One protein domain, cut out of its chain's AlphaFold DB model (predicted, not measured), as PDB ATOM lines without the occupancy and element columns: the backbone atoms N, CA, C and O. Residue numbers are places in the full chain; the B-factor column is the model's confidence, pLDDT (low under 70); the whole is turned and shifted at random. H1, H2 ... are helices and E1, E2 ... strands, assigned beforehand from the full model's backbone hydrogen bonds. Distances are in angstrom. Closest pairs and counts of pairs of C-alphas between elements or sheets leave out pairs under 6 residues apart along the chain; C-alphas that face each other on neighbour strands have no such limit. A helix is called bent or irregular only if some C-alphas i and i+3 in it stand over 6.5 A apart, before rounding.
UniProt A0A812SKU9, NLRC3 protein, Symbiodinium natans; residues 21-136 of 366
ATOM      1  N   GLU A  21      14.833 -31.774   5.559       87.00
ATOM      2  CA  GLU A  21      14.749 -32.249   6.935       87.00
ATOM      3  C   GLU A  21      15.499 -33.581   7.081       87.00
ATOM      4  O   GLU A  21      15.329 -34.495   6.267       87.00
ATOM      5  N   ILE A  22      16.361 -33.668   8.090       80.44
ATOM      6  CA  ILE A  22      17.069 -34.886   8.488       80.44
ATOM      7  C   ILE A  22      16.932 -35.088   9.998       80.44
ATOM      8  O   ILE A  22      16.878 -34.126  10.761       80.44
ATOM      9  N   HIS A  23      16.928 -36.347  10.425       79.06
ATOM     10  CA  HIS A  23      17.010 -36.725  11.831       79.06
ATOM     11  C   HIS A  23      18.411 -37.270  12.091       79.06
ATOM     12  O   HIS A  23      18.788 -38.280  11.502       79.06
ATOM     13  N   ALA A  24      19.179 -36.592  12.940       74.06
ATOM     14  CA  ALA A  24      20.534 -36.996  13.301       74.06
ATOM     15  C   ALA A  24      20.580 -37.451  14.764       74.06
ATOM     16  O   ALA A  24      19.864 -36.907  15.613       74.06
ATOM     17  N   GLN A  25      21.419 -38.444  15.070       71.50
ATOM     18  CA  GLN A  25      21.709 -38.808  16.457       71.50
ATOM     19  C   GLN A  25      22.554 -37.709  17.102       71.50
ATOM     20  O   GLN A  25      23.359 -37.066  16.433       71.50
ATOM     21  N   LEU A  26      22.402 -37.488  18.410       70.62
ATOM     22  CA  LEU A  26      23.152 -36.427  19.099       70.62
ATOM     23  C   LEU A  26      24.674 -36.627  19.044       70.62
ATOM     24  O   LEU A  26      25.402 -35.644  19.119       70.62
ATOM     25  N   CYS A  27      25.157 -37.866  18.912       68.56
ATOM     26  CA  CYS A  27      26.582 -38.165  18.735       68.56
ATOM     27  C   CYS A  27      27.131 -37.720  17.371       68.56
ATOM     28  O   CYS A  27      28.319 -37.435  17.262       68.56
ATOM     29  N   ASP A  28      26.259 -37.588  16.370       74.38
ATOM     30  CA  ASP A  28      26.615 -37.197  15.002       74.38
ATOM     31  C   ASP A  28      26.388 -35.704  14.767       74.38
ATOM     32  O   ASP A  28      26.454 -35.229  13.632       74.38
ATOM     33  N   VAL A  29      26.085 -34.958  15.831       77.69
ATOM     34  CA  VAL A  29      25.814 -33.528  15.796       77.69
ATOM     35  C   VAL A  29      26.767 -32.825  16.737       77.69
ATOM     36  O   VAL A  29      26.892 -33.159  17.913       77.69
ATOM     37  N   ARG A  30      27.426 -31.799  16.216       84.94
ATOM     38  CA  ARG A  30      28.303 -30.932  16.988       84.94
ATOM     39  C   ARG A  30      27.889 -29.487  16.815       84.94
ATOM     40  O   ARG A  30      27.304 -29.085  15.810       84.94
ATOM     41  N   LEU A  31      28.232 -28.679  17.801       83.06
ATOM     42  CA  LEU A  31      27.901 -27.262  17.786       83.06
ATOM     43  C   LEU A  31      28.722 -26.523  16.720       83.06
ATOM     44  O   LEU A  31      29.905 -26.819  16.490       83.06
ATOM     45  N   SER A  32      28.095 -25.551  16.055       82.69
ATOM     46  CA  SER A  32      28.774 -24.660  15.106       82.69
ATOM     47  C   SER A  32      29.859 -23.866  15.831       82.69
ATOM     48  O   SER A  32      29.600 -23.352  16.910       82.69
ATOM     49  N   GLN A  33      31.047 -23.673  15.245       78.94
ATOM     50  CA  GLN A  33      32.096 -22.836  15.869       78.94
ATOM     51  C   GLN A  33      31.638 -21.396  16.169       78.94
ATOM     52  O   GLN A  33      32.261 -20.694  16.961       78.94
ATOM     53  N   LYS A  34      30.547 -20.953  15.536       78.50
ATOM     54  CA  LYS A  34      29.944 -19.637  15.754       78.50
ATOM     55  C   LYS A  34      29.005 -19.579  16.960       78.50
ATOM     56  O   LYS A  34      28.572 -18.485  17.310       78.50
ATOM     57  N   ASP A  35      28.657 -20.713  17.564       78.56
ATOM     58  CA  ASP A  35      27.747 -20.736  18.705       78.56
ATOM     59  C   ASP A  35      28.435 -20.138  19.940       78.56
ATOM     60  O   ASP A  35      29.422 -20.667  20.446       78.56
ATOM     61  N   GLY A  36      27.906 -19.019  20.437       78.81
ATOM     62  CA  GLY A  36      28.417 -18.338  21.626       78.81
ATOM     63  C   GLY A  36      28.388 -19.203  22.891       78.81
ATOM     64  O   GLY A  36      29.219 -19.001  23.774       78.81
ATOM     65  N   LYS A  37      27.474 -20.182  22.977       79.31
ATOM     66  CA  LYS A  37      27.339 -21.079  24.139       79.31
ATOM     67  C   LYS A  37      28.552 -21.994  24.301       79.31
ATOM     68  O   LYS A  37      28.923 -22.305  25.428       79.31
ATOM     69  N   LEU A  38      29.201 -22.381  23.199       79.56
ATOM     70  CA  LEU A  38      30.427 -23.185  23.229       79.56
ATOM     71  C   LEU A  38      31.549 -22.481  23.992       79.56
ATOM     72  O   LEU A  38      32.212 -23.074  24.838       79.56
ATOM     73  N   TRP A  39      31.746 -21.197  23.700       84.88
ATOM     74  CA  TRP A  39      32.842 -20.409  24.256       84.88
ATOM     75  C   TRP A  39      32.657 -20.122  25.748       84.88
ATOM     76  O   TRP A  39      33.636 -19.923  26.455       84.88
ATOM     77  N   GLN A  40      31.418 -20.170  26.247       84.50
ATOM     78  CA  GLN A  40      31.108 -20.031  27.676       84.50
ATOM     79  C   GLN A  40      31.501 -21.260  28.503       84.50
ATOM     80  O   GLN A  40      31.537 -21.174  29.728       84.50
ATOM     81  N   GLN A  41      31.769 -22.400  27.858       82.69
ATOM     82  CA  GLN A  41      32.180 -23.623  28.551       82.69
ATOM     83  C   GLN A  41      33.674 -23.709  28.798       82.69
ATOM     84  O   GLN A  41      34.092 -24.487  29.651       82.69
ATOM     85  N   LEU A  42      34.459 -22.964  28.021       87.75
ATOM     86  CA  LEU A  42      35.899 -22.980  28.162       87.75
ATOM     87  C   LEU A  42      36.292 -22.357  29.497       87.75
ATOM     88  O   LEU A  42      35.761 -21.324  29.904       87.75
ATOM     89  N   GLY A  43      37.255 -22.979  30.158       90.94
ATOM     90  CA  GLY A  43      37.896 -22.458  31.351       90.94
ATOM     91  C   GLY A  43      39.413 -22.616  31.296       90.94
ATOM     92  O   GLY A  43      39.956 -23.227  30.371       90.94
ATOM     93  N   PRO A  44      40.124 -22.067  32.296       94.75
ATOM     94  CA  PRO A  44      41.560 -22.262  32.423       94.75
ATOM     95  C   PRO A  44      41.941 -23.751  32.406       94.75
ATOM     96  O   PRO A  44      41.407 -24.543  33.184       94.75
ATOM     97  N   GLY A  45      42.879 -24.120  31.535       92.38
ATOM     98  CA  GLY A  45      43.344 -25.488  31.306       92.38
ATOM     99  C   GLY A  45      42.755 -26.172  30.069       92.38
ATOM    100  O   GLY A  45      43.312 -27.182  29.630       92.38
ATOM    101  N   ASP A  46      41.685 -25.640  29.470       91.00
ATOM    102  CA  ASP A  46      41.130 -26.205  28.239       91.00
ATOM    103  C   ASP A  46      42.045 -25.966  27.034       91.00
ATOM    104  O   ASP A  46      42.706 -24.934  26.910       91.00
ATOM    105  N   THR A  47      42.080 -26.939  26.120       92.50
ATOM    106  CA  THR A  47      42.918 -26.879  24.916       92.50
ATOM    107  C   THR A  47      42.120 -26.370  23.721       92.50
ATOM    108  O   THR A  47      41.078 -26.924  23.371       92.50
ATOM    109  N   VAL A  48      42.659 -25.371  23.035       94.31
ATOM    110  CA  VAL A  48      42.094 -24.783  21.815       94.31
ATOM    111  C   VAL A  48      43.159 -24.712  20.726       94.31
ATOM    112  O   VAL A  48      44.328 -25.007  20.966       94.31
ATOM    113  N   GLU A  49      42.779 -24.318  19.516       94.12
ATOM    114  CA  GLU A  49      43.738 -23.862  18.514       94.12
ATOM    115  C   GLU A  49      43.539 -22.369  18.259       94.12
ATOM    116  O   GLU A  49      42.410 -21.903  18.106       94.12
ATOM    117  N   TYR A  50      44.637 -21.623  18.184       95.88
ATOM    118  CA  TYR A  50      44.640 -20.203  17.849       95.88
ATOM    119  C   TYR A  50      45.310 -19.972  16.494       95.88
ATOM    120  O   TYR A  50      46.220 -20.705  16.097       95.88
ATOM    121  N   PHE A  51      44.857 -18.964  15.755       95.38
ATOM    122  CA  PHE A  51      45.445 -18.613  14.471       95.38
ATOM    123  C   PHE A  51      46.629 -17.665  14.660       95.38
ATOM    124  O   PHE A  51      46.471 -16.484  14.969       95.38
ATOM    125  N   SER A  52      47.836 -18.173  14.429       94.31
ATOM    126  CA  SER A  52      49.061 -17.394  14.548       94.31
ATOM    127  C   SER A  52      49.365 -16.655  13.248       94.31
ATOM    128  O   SER A  52      49.824 -17.246  12.270       94.31
ATOM    129  N   HIS A  53      49.163 -15.335  13.228       91.94
ATOM    130  CA  HIS A  53      49.456 -14.506  12.050       91.94
ATOM    131  C   HIS A  53      50.932 -14.537  11.629       91.94
ATOM    132  O   HIS A  53      51.225 -14.440  10.440       91.94
ATOM    133  N   ALA A  54      51.857 -14.704  12.581       93.06
ATOM    134  CA  ALA A  54      53.288 -14.784  12.285       93.06
ATOM    135  C   ALA A  54      53.651 -16.032  11.460       93.06
ATOM    136  O   ALA A  54      54.579 -15.987  10.656       93.06
ATOM    137  N   TRP A  55      52.896 -17.120  11.633       92.88
ATOM    138  CA  TRP A  55      53.127 -18.407  10.973       92.88
ATOM    139  C   TRP A  55      52.072 -18.721   9.907       92.88
ATOM    140  O   TRP A  55      52.198 -19.713   9.194       92.88
ATOM    141  N   ASN A  56      51.040 -17.878   9.795       92.12
ATOM    142  CA  ASN A  56      49.875 -18.069   8.936       92.12
ATOM    143  C   ASN A  56      49.258 -19.475   9.085       92.12
ATOM    144  O   ASN A  56      48.908 -20.126   8.099       92.12
ATOM    145  N   ALA A  57      49.180 -19.959  10.326       92.06
ATOM    146  CA  ALA A  57      48.776 -21.320  10.652       92.06
ATOM    147  C   ALA A  57      48.011 -21.373  11.979       92.06
ATOM    148  O   ALA A  57      48.202 -20.534  12.861       92.06
ATOM    149  N   TRP A  58      47.165 -22.392  12.123       91.38
ATOM    150  CA  TRP A  58      46.541 -22.742  13.395       91.38
ATOM    151  C   TRP A  58      47.548 -23.483  14.272       91.38
ATOM    152  O   TRP A  58      48.297 -24.325  13.781       91.38
ATOM    153  N   SER A  59      47.602 -23.145  15.553       92.94
ATOM    154  CA  SER A  59      48.520 -23.745  16.519       92.94
ATOM    155  C   SER A  59      47.779 -24.080  17.809       92.94
ATOM    156  O   SER A  59      46.908 -23.307  18.209       92.94
ATOM    157  N   PRO A  60      48.088 -25.212  18.459       94.56
ATOM    158  CA  PRO A  60      47.479 -25.563  19.734       94.56
ATOM    159  C   PRO A  60      47.882 -24.555  20.815       94.56
ATOM    160  O   PRO A  60      49.007 -24.056  20.812       94.56
ATOM    161  N   ALA A  61      46.960 -24.277  21.726       96.44
ATOM    162  CA  ALA A  61      47.144 -23.386  22.862       96.44
ATOM    163  C   ALA A  61      46.279 -23.841  24.042       96.44
ATOM    164  O   ALA A  61      45.308 -24.589  23.870       96.44
ATOM    165  N   VAL A  62      46.623 -23.378  25.237       96.12
ATOM    166  CA  VAL A  62      45.872 -23.649  26.465       96.12
ATOM    167  C   VAL A  62      45.279 -22.348  26.979       96.12
ATOM    168  O   VAL A  62      45.969 -21.336  27.063       96.12
ATOM    169  N   VAL A  63      43.991 -22.372  27.321       96.75
ATOM    170  CA  VAL A  63      43.315 -21.232  27.942       96.75
ATOM    171  C   VAL A  63      43.892 -21.024  29.343       96.75
ATOM    172  O   VAL A  63      43.869 -21.935  30.164       96.75
ATOM    173  N   GLU A  64      44.390 -19.832  29.642       97.44
ATOM    174  CA  GLU A  64      44.820 -19.419  30.983       97.44
ATOM    175  C   GLU A  64      43.746 -18.587  31.691       97.44
ATOM    176  O   GLU A  64      43.613 -18.643  32.915       97.44
ATOM    177  N   GLY A  65      42.942 -17.844  30.928       95.94
ATOM    178  CA  GLY A  65      41.906 -16.970  31.462       95.94
ATOM    179  C   GLY A  65      40.953 -16.441  30.397       95.94
ATOM    180  O   GLY A  65      41.167 -16.607  29.197       95.94
ATOM    181  N   ILE A  66      39.878 -15.798  30.854       96.25
ATOM    182  CA  ILE A  66      38.905 -15.114  29.998       96.25
ATOM    183  C   ILE A  66      38.803 -13.674  30.486       96.25
ATOM    184  O   ILE A  66      38.474 -13.422  31.650       96.25
ATOM    185  N   ALA A  67      39.103 -12.733  29.601       93.81
ATOM    186  CA  ALA A  67      39.055 -11.315  29.893       93.81
ATOM    187  C   ALA A  67      37.598 -10.808  29.966       93.81
ATOM    188  O   ALA A  67      36.692 -11.393  29.365       93.81
ATOM    189  N   PRO A  68      37.333  -9.683  30.661       93.44
ATOM    190  CA  PRO A  68      35.981  -9.132  30.797       93.44
ATOM    191  C   PRO A  68      35.299  -8.738  29.478       93.44
ATOM    192  O   PRO A  68      34.080  -8.596  29.443       93.44
ATOM    193  N   ASP A  69      36.072  -8.527  28.410       91.94
ATOM    194  CA  ASP A  69      35.571  -8.213  27.069       91.94
ATOM    195  C   ASP A  69      35.233  -9.463  26.231       91.94
ATOM    196  O   ASP A  69      34.777  -9.334  25.094       91.94
ATOM    197  N   GLY A  70      35.424 -10.663  26.793       91.12
ATOM    198  CA  GLY A  70      35.174 -11.947  26.140       91.12
ATOM    199  C   GLY A  70      36.340 -12.474  25.299       91.12
ATOM    200  O   GLY A  70      36.179 -13.496  24.630       91.12
ATOM    201  N   SER A  71      37.496 -11.801  25.302       95.38
ATOM    202  CA  SER A  71      38.732 -12.349  24.732       95.38
ATOM    203  C   SER A  71      39.371 -13.388  25.664       95.38
ATOM    204  O   SER A  71      39.089 -13.425  26.863       95.38
ATOM    205  N   PHE A  72      40.204 -14.266  25.107       96.81
ATOM    206  CA  PHE A  72      40.857 -15.344  25.848       96.81
ATOM    207  C   PHE A  72      42.335 -15.040  26.046       96.81
ATOM    208  O   PHE A  72      43.042 -14.690  25.098       96.81
ATOM    209  N   ASP A  73      42.807 -15.235  27.269       97.56
ATOM    210  CA  ASP A  73      44.228 -15.270  27.568       97.56
ATOM    211  C   ASP A  73      44.712 -16.704  27.383       97.56
ATOM    212  O   ASP A  73      44.189 -17.623  28.014       97.56
ATOM    213  N   LEU A  74      45.664 -16.895  26.476       97.56
ATOM    214  CA  LEU A  74      46.282 -18.180  26.180       97.56
ATOM    215  C   LEU A  74      47.726 -18.193  26.681       97.56
ATOM    216  O   LEU A  74      48.385 -17.152  26.693       97.56
ATOM    217  N   ASP A  75      48.252 -19.386  26.949       98.00
ATOM    218  CA  ASP A  75      49.658 -19.632  27.313       98.00
ATOM    219  C   ASP A  75      50.671 -19.019  26.326       98.00
ATOM    220  O   ASP A  75      51.792 -18.650  26.684       98.00
ATOM    221  N   VAL A  76      50.262 -18.886  25.066       96.75
ATOM    222  CA  VAL A  76      51.058 -18.314  23.974       96.75
ATOM    223  C   VAL A  76      50.794 -16.829  23.711       96.75
ATOM    224  O   VAL A  76      51.657 -16.158  23.140       96.75
ATOM    225  N   GLN A  77      49.615 -16.304  24.064       96.56
ATOM    226  CA  GLN A  77      49.205 -14.933  23.745       96.56
ATOM    227  C   GLN A  77      47.980 -14.490  24.565       96.56
ATOM    228  O   GLN A  77      46.969 -15.183  24.600       96.56
ATOM    229  N   ALA A  78      48.034 -13.287  25.143       97.25
ATOM    230  CA  ALA A  78      46.918 -12.674  25.870       97.25
ATOM    231  C   ALA A  78      45.930 -11.933  24.945       97.25
ATOM    232  O   ALA A  78      46.322 -11.429  23.885       97.25
ATOM    233  N   GLY A  79      44.669 -11.816  25.374       96.38
ATOM    234  CA  GLY A  79      43.629 -11.025  24.703       96.38
ATOM    235  C   GLY A  79      43.265 -11.498  23.290       96.38
ATOM    236  O   GLY A  79      42.991 -10.679  22.410       96.38
ATOM    237  N   VAL A  80      43.300 -12.808  23.032       96.69
ATOM    238  CA  VAL A  80      42.995 -13.387  21.718       96.69
ATOM    239  C   VAL A  80      41.478 -13.372  21.481       96.69
ATOM    240  O   VAL A  80      40.724 -13.940  22.276       96.69
ATOM    241  N   PRO A  81      40.982 -12.735  20.402       95.12
ATOM    242  CA  PRO A  81      39.553 -12.701  20.120       95.12
ATOM    243  C   PRO A  81      39.057 -14.072  19.645       95.12
ATOM    244  O   PRO A  81      39.767 -14.788  18.943       95.12
ATOM    245  N   VAL A  82      37.788 -14.390  19.924       92.38
ATOM    246  CA  VAL A  82      37.138 -15.650  19.506       92.38
ATOM    247  C   VAL A  82      37.255 -15.914  17.999       92.38
ATOM    248  O   VAL A  82      37.378 -17.058  17.578       92.38
ATOM    249  N   SER A  83      37.287 -14.870  17.167       90.81
ATOM    250  CA  SER A  83      37.469 -15.003  15.713       90.81
ATOM    251  C   SER A  83      38.827 -15.582  15.292       90.81
ATOM    252  O   SER A  83      38.969 -16.008  14.147       90.81
ATOM    253  N   GLN A  84      39.814 -15.596  16.191       94.44
ATOM    254  CA  GLN A  84      41.128 -16.213  16.001       94.44
ATOM    255  C   GLN A  84      41.261 -17.550  16.732       94.44
ATOM    256  O   GLN A  84      42.348 -18.120  16.744       94.44
ATOM    257  N   LEU A  85      40.186 -18.053  17.337       92.62
ATOM    258  CA  LEU A  85      40.166 -19.331  18.031       92.62
ATOM    259  C   LEU A  85      39.332 -20.337  17.249       92.62
ATOM    260  O   LEU A  85      38.341 -19.999  16.600       92.62
ATOM    261  N   ARG A  86      39.702 -21.607  17.367       91.62
ATOM    262  CA  ARG A  86      38.848 -22.725  16.993       91.62
ATOM    263  C   ARG A  86      38.936 -23.814  18.050       91.62
ATOM    264  O   ARG A  86      39.998 -24.091  18.606       91.62
ATOM    265  N   LEU A  87      37.793 -24.422  18.330       85.69
ATOM    266  CA  LEU A  87      37.708 -25.548  19.246       85.69
ATOM    267  C   LEU A  87      38.187 -26.827  18.570       85.69
ATOM    268  O   LEU A  87      37.839 -27.083  17.415       85.69
ATOM    269  N   LEU A  88      38.900 -27.651  19.336       77.75
ATOM    270  CA  LEU A  88      39.143 -29.041  18.968       77.75
ATOM    271  C   LEU A  88      37.819 -29.810  18.962       77.75
ATOM    272  O   LEU A  88      36.924 -29.531  19.763       77.75
ATOM    273  N   ASP A  89      37.719 -30.817  18.099       70.62
ATOM    274  CA  ASP A  89      36.482 -31.566  17.878       70.62
ATOM    275  C   ASP A  89      35.893 -32.151  19.172       70.62
ATOM    276  O   ASP A  89      34.695 -32.000  19.405       70.62
ATOM    277  N   LYS A  90      36.730 -32.652  20.091       68.94
ATOM    278  CA  LYS A  90      36.313 -33.161  21.415       68.94
ATOM    279  C   LYS A  90      35.469 -32.179  22.245       68.94
ATOM    280  O   LYS A  90      34.615 -32.608  23.011       68.94
ATOM    281  N   HIS A  91      35.679 -30.868  22.095       69.06
ATOM    282  CA  HIS A  91      34.919 -29.842  22.823       69.06
ATOM    283  C   HIS A  91      33.591 -29.496  22.139       69.06
ATOM    284  O   HIS A  91      32.728 -28.857  22.733       69.06
ATOM    285  N   ARG A  92      33.411 -29.917  20.885       72.38
ATOM    286  CA  ARG A  92      32.222 -29.624  20.077       72.38
ATOM    287  C   ARG A  92      31.159 -30.722  20.184       72.38
ATOM    288  O   ARG A  92      30.000 -30.449  19.879       72.38
ATOM    289  N   PHE A  93      31.536 -31.903  20.682       67.50
ATOM    290  CA  PHE A  93      30.665 -33.044  20.999       67.50
ATOM    291  C   PHE A  93      30.119 -33.008  22.434       67.50
ATOM    292  O   PHE A  93      30.102 -34.015  23.143       67.50
ATOM    293  N   ASN A  94      29.675 -31.844  22.911       72.25
ATOM    294  CA  ASN A  94      29.048 -31.781  24.226       72.25
ATOM    295  C   ASN A  94      27.574 -32.194  24.130       72.25
ATOM    296  O   ASN A  94      26.710 -31.365  23.854       72.25
ATOM    297  N   ALA A  95      27.283 -33.469  24.399       66.50
ATOM    298  CA  ALA A  95      25.930 -34.021  24.319       66.50
ATOM    299  C   ALA A  95      24.889 -33.238  25.143       66.50
ATOM    300  O   ALA A  95      23.729 -33.186  24.742       66.50
ATOM    301  N   LEU A  96      25.280 -32.609  26.261       72.81
ATOM    302  CA  LEU A  96      24.369 -31.787  27.064       72.81
ATOM    303  C   LEU A  96      24.009 -30.486  26.344       72.81
ATOM    304  O   LEU A  96      22.839 -30.135  26.274       72.81
ATOM    305  N   LEU A  97      24.980 -29.808  25.733       77.44
ATOM    306  CA  LEU A  97      24.688 -28.599  24.962       77.44
ATOM    307  C   LEU A  97      23.966 -28.884  23.650       77.44
ATOM    308  O   LEU A  97      23.128 -28.091  23.230       77.44
ATOM    309  N   VAL A  98      24.266 -30.006  22.995       77.38
ATOM    310  CA  VAL A  98      23.529 -30.407  21.791       77.38
ATOM    311  C   VAL A  98      22.052 -30.658  22.146       77.38
ATOM    312  O   VAL A  98      21.176 -30.361  21.340       77.38
ATOM    313  N   GLN A  99      21.739 -31.106  23.369       80.62
ATOM    314  CA  GLN A  99      20.352 -31.198  23.855       80.62
ATOM    315  C   GLN A  99      19.696 -29.834  24.115       80.62
ATOM    316  O   GLN A  99      18.473 -29.722  24.030       80.62
ATOM    317  N   GLU A 100      20.487 -28.802  24.412       85.44
ATOM    318  CA  GLU A 100      20.010 -27.428  24.618       85.44
ATOM    319  C   GLU A 100      19.778 -26.660  23.311       85.44
ATOM    320  O   GLU A 100      19.247 -25.545  23.339       85.44
ATOM    321  N   LEU A 101      20.159 -27.237  22.167       84.56
ATOM    322  CA  LEU A 101      19.876 -26.659  20.863       84.56
ATOM    323  C   LEU A 101      18.364 -26.516  20.642       84.56
ATOM    324  O   LEU A 101      17.572 -27.445  20.851       84.56
ATOM    325  N   GLY A 102      17.966 -25.323  20.213       88.56
ATOM    326  CA  GLY A 102      16.589 -24.974  19.902       88.56
ATOM    327  C   GLY A 102      16.352 -24.730  18.414       88.56
ATOM    328  O   GLY A 102      17.300 -24.523  17.657       88.56
ATOM    329  N   PRO A 103      15.080 -24.728  17.972       91.62
ATOM    330  CA  PRO A 103      14.723 -24.365  16.606       91.62
ATOM    331  C   PRO A 103      15.360 -23.037  16.184       91.62
ATOM    332  O   PRO A 103      15.157 -22.008  16.826       91.62
ATOM    333  N   GLY A 104      16.103 -23.060  15.082       87.56
ATOM    334  CA  GLY A 104      16.819 -21.912  14.542       87.56
ATOM    335  C   GLY A 104      18.319 -21.898  14.827       87.56
ATOM    336  O   GLY A 104      19.022 -21.217  14.076       87.56
ATOM    337  N   ASP A 105      18.809 -22.650  15.816       88.25
ATOM    338  CA  ASP A 105      20.238 -22.715  16.145       88.25
ATOM    339  C   ASP A 105      21.046 -23.370  15.008       88.25
ATOM    340  O   ASP A 105      20.546 -24.232  14.279       88.25
ATOM    341  N   GLU A 106      22.302 -22.949  14.827       90.00
ATOM    342  CA  GLU A 106      23.219 -23.555  13.854       90.00
ATOM    343  C   GLU A 106      23.977 -24.729  14.480       90.00
ATOM    344  O   GLU A 106      24.593 -24.604  15.538       90.00
ATOM    345  N   ALA A 107      24.011 -25.848  13.769       90.31
ATOM    346  CA  ALA A 107      24.780 -27.026  14.135       90.31
ATOM    347  C   ALA A 107      25.565 -27.543  12.926       90.31
ATOM    348  O   ALA A 107      25.376 -27.106  11.788       90.31
ATOM    349  N   GLU A 108      26.457 -28.490  13.169       89.25
ATOM    350  CA  GLU A 108      27.028 -29.325  12.122       89.25
ATOM    351  C   GLU A 108      26.633 -30.772  12.388       89.25
ATOM    352  O   GLU A 108      26.657 -31.208  13.536       89.25
ATOM    353  N   TYR A 109      26.281 -31.510  11.340       87.19
ATOM    354  CA  TYR A 109      26.082 -32.954  11.413       87.19
ATOM    355  C   TYR A 109      27.129 -33.659  10.558       87.19
ATOM    356  O   TYR A 109      27.608 -33.087   9.574       87.19
ATOM    357  N   PHE A 110      27.499 -34.879  10.922       78.50
ATOM    358  CA  PHE A 110      28.394 -35.670  10.094       78.50
ATOM    359  C   PHE A 110      27.603 -36.317   8.957       78.50
ATOM    360  O   PHE A 110      26.728 -37.151   9.183       78.50
ATOM    361  N   ASP A 111      27.881 -35.912   7.720       74.94
ATOM    362  CA  ASP A 111      27.305 -36.548   6.541       74.94
ATOM    363  C   ASP A 111      28.150 -37.764   6.189       74.94
ATOM    364  O   ASP A 111      29.224 -37.644   5.590       74.94
ATOM    365  N   ILE A 112      27.655 -38.939   6.571       54.91
ATOM    366  CA  ILE A 112      28.371 -40.200   6.387       54.91
ATOM    367  C   ILE A 112      28.659 -40.464   4.903       54.91
ATOM    368  O   ILE A 112      29.752 -40.904   4.555       54.91
ATOM    369  N   ALA A 113      27.737 -40.108   4.000       55.66
ATOM    370  CA  ALA A 113      27.934 -40.310   2.565       55.66
ATOM    371  C   ALA A 113      29.089 -39.464   2.002       55.66
ATOM    372  O   ALA A 113      29.673 -39.823   0.978       55.66
ATOM    373  N   ARG A 114      29.415 -38.344   2.657       58.50
ATOM    374  CA  ARG A 114      30.540 -37.467   2.298       58.50
ATOM    375  C   ARG A 114      31.776 -37.695   3.152       58.50
ATOM    376  O   ARG A 114      32.845 -37.247   2.757       58.50
ATOM    377  N   CYS A 115      31.639 -38.378   4.286       61.25
ATOM    378  CA  CYS A 115      32.661 -38.447   5.326       61.25
ATOM    379  C   CYS A 115      33.115 -37.036   5.765       61.25
ATOM    380  O   CYS A 115      34.294 -36.773   5.998       61.25
ATOM    381  N   GLU A 116      32.168 -36.092   5.836       77.75
ATOM    382  CA  GLU A 116      32.440 -34.679   6.115       77.75
ATOM    383  C   GLU A 116      31.360 -34.057   7.008       77.75
ATOM    384  O   GLU A 116      30.172 -34.358   6.893       77.75
ATOM    385  N   TRP A 117      31.760 -33.100   7.845       79.88
ATOM    386  CA  TRP A 117      30.834 -32.289   8.636       79.88
ATOM    387  C   TRP A 117      30.117 -31.260   7.763       79.88
ATOM    388  O   TRP A 117      30.752 -30.418   7.128       79.88
ATOM    389  N   GLN A 118      28.790 -31.296   7.761       86.50
ATOM    390  CA  GLN A 118      27.940 -30.389   6.998       86.50
ATOM    391  C   GLN A 118      27.181 -29.456   7.938       86.50
ATOM    392  O   GLN A 118      26.741 -29.848   9.017       86.50
ATOM    393  N   ARG A 119      26.991 -28.208   7.512       89.88
ATOM    394  CA  ARG A 119      26.205 -27.232   8.273       89.88
ATOM    395  C   ARG A 119      24.720 -27.547   8.182       89.88
ATOM    396  O   ARG A 119      24.200 -27.824   7.102       89.88
ATOM    397  N   ALA A 120      24.034 -27.408   9.303       91.25
ATOM    398  CA  ALA A 120      22.595 -27.528   9.376       91.25
ATOM    399  C   ALA A 120      22.008 -26.537  10.384       91.25
ATOM    400  O   ALA A 120      22.712 -25.925  11.188       91.25
ATOM    401  N   ARG A 121      20.693 -26.364  10.321       91.25
ATOM    402  CA  ARG A 121      19.931 -25.553  11.264       91.25
ATOM    403  C   ARG A 121      18.950 -26.434  12.006       91.25
ATOM    404  O   ARG A 121      18.259 -27.231  11.390       91.25
ATOM    405  N   VAL A 122      18.853 -26.280  13.309       90.00
ATOM    406  CA  VAL A 122      17.948 -27.074  14.134       90.00
ATOM    407  C   VAL A 122      16.507 -26.693  13.805       90.00
ATOM    408  O   VAL A 122      16.157 -25.516  13.780       90.00
ATOM    409  N   LEU A 123      15.667 -27.682  13.509       90.25
ATOM    410  CA  LEU A 123      14.240 -27.488  13.235       90.25
ATOM    411  C   LEU A 123      13.392 -27.738  14.476       90.25
ATOM    412  O   LEU A 123      12.394 -27.054  14.696       90.25
ATOM    413  N   GLN A 124      13.788 -28.715  15.291       87.69
ATOM    414  CA  GLN A 124      13.088 -29.100  16.512       87.69
ATOM    415  C   GLN A 124      14.096 -29.394  17.619       87.69
ATOM    416  O   GLN A 124      15.208 -29.842  17.346       87.69
ATOM    417  N   HIS A 125      13.690 -29.172  18.870       83.75
ATOM    418  CA  HIS A 125      14.487 -29.553  20.035       83.75
ATOM    419  C   HIS A 125      14.840 -31.039  20.015       83.75
ATOM    420  O   HIS A 125      14.030 -31.871  19.593       83.75
ATOM    421  N   ALA A 126      16.013 -31.360  20.556       79.06
ATOM    422  CA  ALA A 126      16.427 -32.736  20.754       79.06
ATOM    423  C   ALA A 126      15.396 -33.515  21.590       79.06
ATOM    424  O   ALA A 126      14.931 -33.052  22.637       79.06
ATOM    425  N   ARG A 127      15.040 -34.721  21.143       74.94
ATOM    426  CA  ARG A 127      14.182 -35.658  21.878       74.94
ATOM    427  C   ARG A 127      14.727 -37.069  21.732       74.94
ATOM    428  O   ARG A 127      15.122 -37.481  20.646       74.94
ATOM    429  N   ALA A 128      14.735 -37.807  22.842       73.88
ATOM    430  CA  ALA A 128      15.095 -39.225  22.876       73.88
ATOM    431  C   ALA A 128      16.437 -39.566  22.184       73.88
ATOM    432  O   ALA A 128      16.548 -40.595  21.531       73.88
ATOM    433  N   GLY A 129      17.456 -38.708  22.316       71.81
ATOM    434  CA  GLY A 129      18.785 -38.969  21.745       71.81
ATOM    435  C   GLY A 129      18.974 -38.541  20.286       71.81
ATOM    436  O   GLY A 129      20.057 -38.740  19.744       71.81
ATOM    437  N   SER A 130      17.974 -37.900  19.673       74.88
ATOM    438  CA  SER A 130      18.038 -37.401  18.295       74.88
ATOM    439  C   SER A 130      17.621 -35.935  18.191       74.88
ATOM    440  O   SER A 130      16.934 -35.409  19.071       74.88
ATOM    441  N   ILE A 131      18.033 -35.274  17.112       84.62
ATOM    442  CA  ILE A 131      17.682 -33.890  16.792       84.62
ATOM    443  C   ILE A 131      17.294 -33.771  15.316       84.62
ATOM    444  O   ILE A 131      17.885 -34.407  14.443       84.62
ATOM    445  N   CYS A 132      16.269 -32.966  15.045       88.19
ATOM    446  CA  CYS A 132      15.799 -32.714  13.690       88.19
ATOM    447  C   CYS A 132      16.466 -31.453  13.133       88.19
ATOM    448  O   CYS A 132      16.419 -30.388  13.760       88.19
ATOM    449  N   LEU A 133      17.084 -31.571  11.960       90.62
ATOM    450  CA  LEU A 133      17.895 -30.535  11.334       90.62
ATOM    451  C   LEU A 133      17.420 -30.247   9.902       90.62
ATOM    452  O   LEU A 133      16.977 -31.133   9.181       90.62
ATOM    453  N   SER A 134      17.569 -29.001   9.468       90.50
ATOM    454  CA  SER A 134      17.430 -28.547   8.089       90.50
ATOM    455  C   SER A 134      18.806 -28.335   7.491       90.50
ATOM    456  O   SER A 134      19.588 -27.517   7.984       90.50
ATOM    457  N   VAL A 135      19.096 -29.034   6.403       85.00
ATOM    458  CA  VAL A 135      20.346 -28.865   5.661       85.00
ATOM    459  C   VAL A 135      20.080 -27.937   4.483       85.00
ATOM    460  O   VAL A 135      19.184 -28.188   3.670       85.00
ATOM    461  N   THR A 136      20.829 -26.837   4.397       68.31
ATOM    462  CA  THR A 136      20.708 -25.904   3.270       68.31
ATOM    463  C   THR A 136      21.447 -26.467   2.066       68.31
ATOM    464  O   THR A 136      22.643 -26.746   2.130       68.31
TER     465      THR A 136
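AT A GLANCE: This is residues 21 to 136 of the 366 residues of the protein "NLRC3 protein" of Symbiodinium natans (UniProt A0A812SKU9). Two small lobes stand end to end, each built on one strongly twisted, curled antiparallel sheet of five strands, with a narrower waist of short helices and loops between them. One lobe holds E1, E10, E9, E8 and E2, a sheet bent back on itself, with the short helix H3 packed on it; the other holds E6, E5, E4, E3 and E7, and the chain crosses the waist by H1 and returns by H2. The printed part has 116 residues, with three named helices and ten named strands in the order E1 E2 H1 E3 E4 E5 E6 E7 H2 H3 E8 E9 E10, and its class is mostly strand. It is compact, with a radius of gyration of the C-alphas of 15.4 A and spans of 42 by 29 by 20 A.

IN THESE COORDINATES: E1, residues 21 to 25, begins at C-alpha 21 at (14.749, -32.249, 6.935). E2 is residues 29 to 31 and H1 residues 36 to 39. E3, residues 47 to 52, is 15.3 A long, and E4, residues 57 to 66, is 22.6 A long and bends by 73 degrees at residue 63. E5, residues 72 to 74, E6, residues 77 to 80, and E7, residues 85 to 87, follow. H2 is residues 89 to 92 and H3 residues 95 to 99. E8, residues 106 to 111, is 15.5 A long; E9, residues 116 to 127, is 24.1 A long and bends by 98 degrees at residue 124. E10, residues 130 to 135, ends at C-alpha 135 at (20.346, -28.865, 5.661).

HOW THE PARTS SIT: The first sheet runs E1 E10 E9 E8 E2, a folded sheet whose two leaves face each other, E1 and E10 facing E8 and E2, with E9 as the hinge. E1 and E10 are antiparallel, with N 22 and O 133 2.8 A apart; in the hairpin E8 and E9, N 107 and O 120 are 2.9 A apart. H3 is on this sheet at a height over the sheet of 6.9 A, over none of its strands; its closest C-alpha to E9 is that of Gln 99, 5.2 A from Ala 126. H2 only grazes this sheet. The second sheet runs E6 E5 E4 E3 E7, and E3, E4, E5 and E6 form a meander, each strand the antiparallel neighbour of the one before, as do E8, E9 and E10. E4 pairs with E3 over residues 57 to 62, with N 50 and O 59 2.8 A apart, and with E5 over residues 63 to 66, with N 73 and O 65 2.9 A apart. H1 only grazes the second sheet. In H3 every O i to N i+4 pair is within hydrogen-bond range, and H1 and H2 are too short for such a pair.

THE WHOLE: The two farthest C-alphas, of Ala 54 and Ala 128, are 46.6 A apart. The printed part has no cut, and no link is long. The mean pLDDT of the printed part is 85.1, and it is under 70 at residues 27, 90 to 91, 93, 95, 112 to 115 and 136.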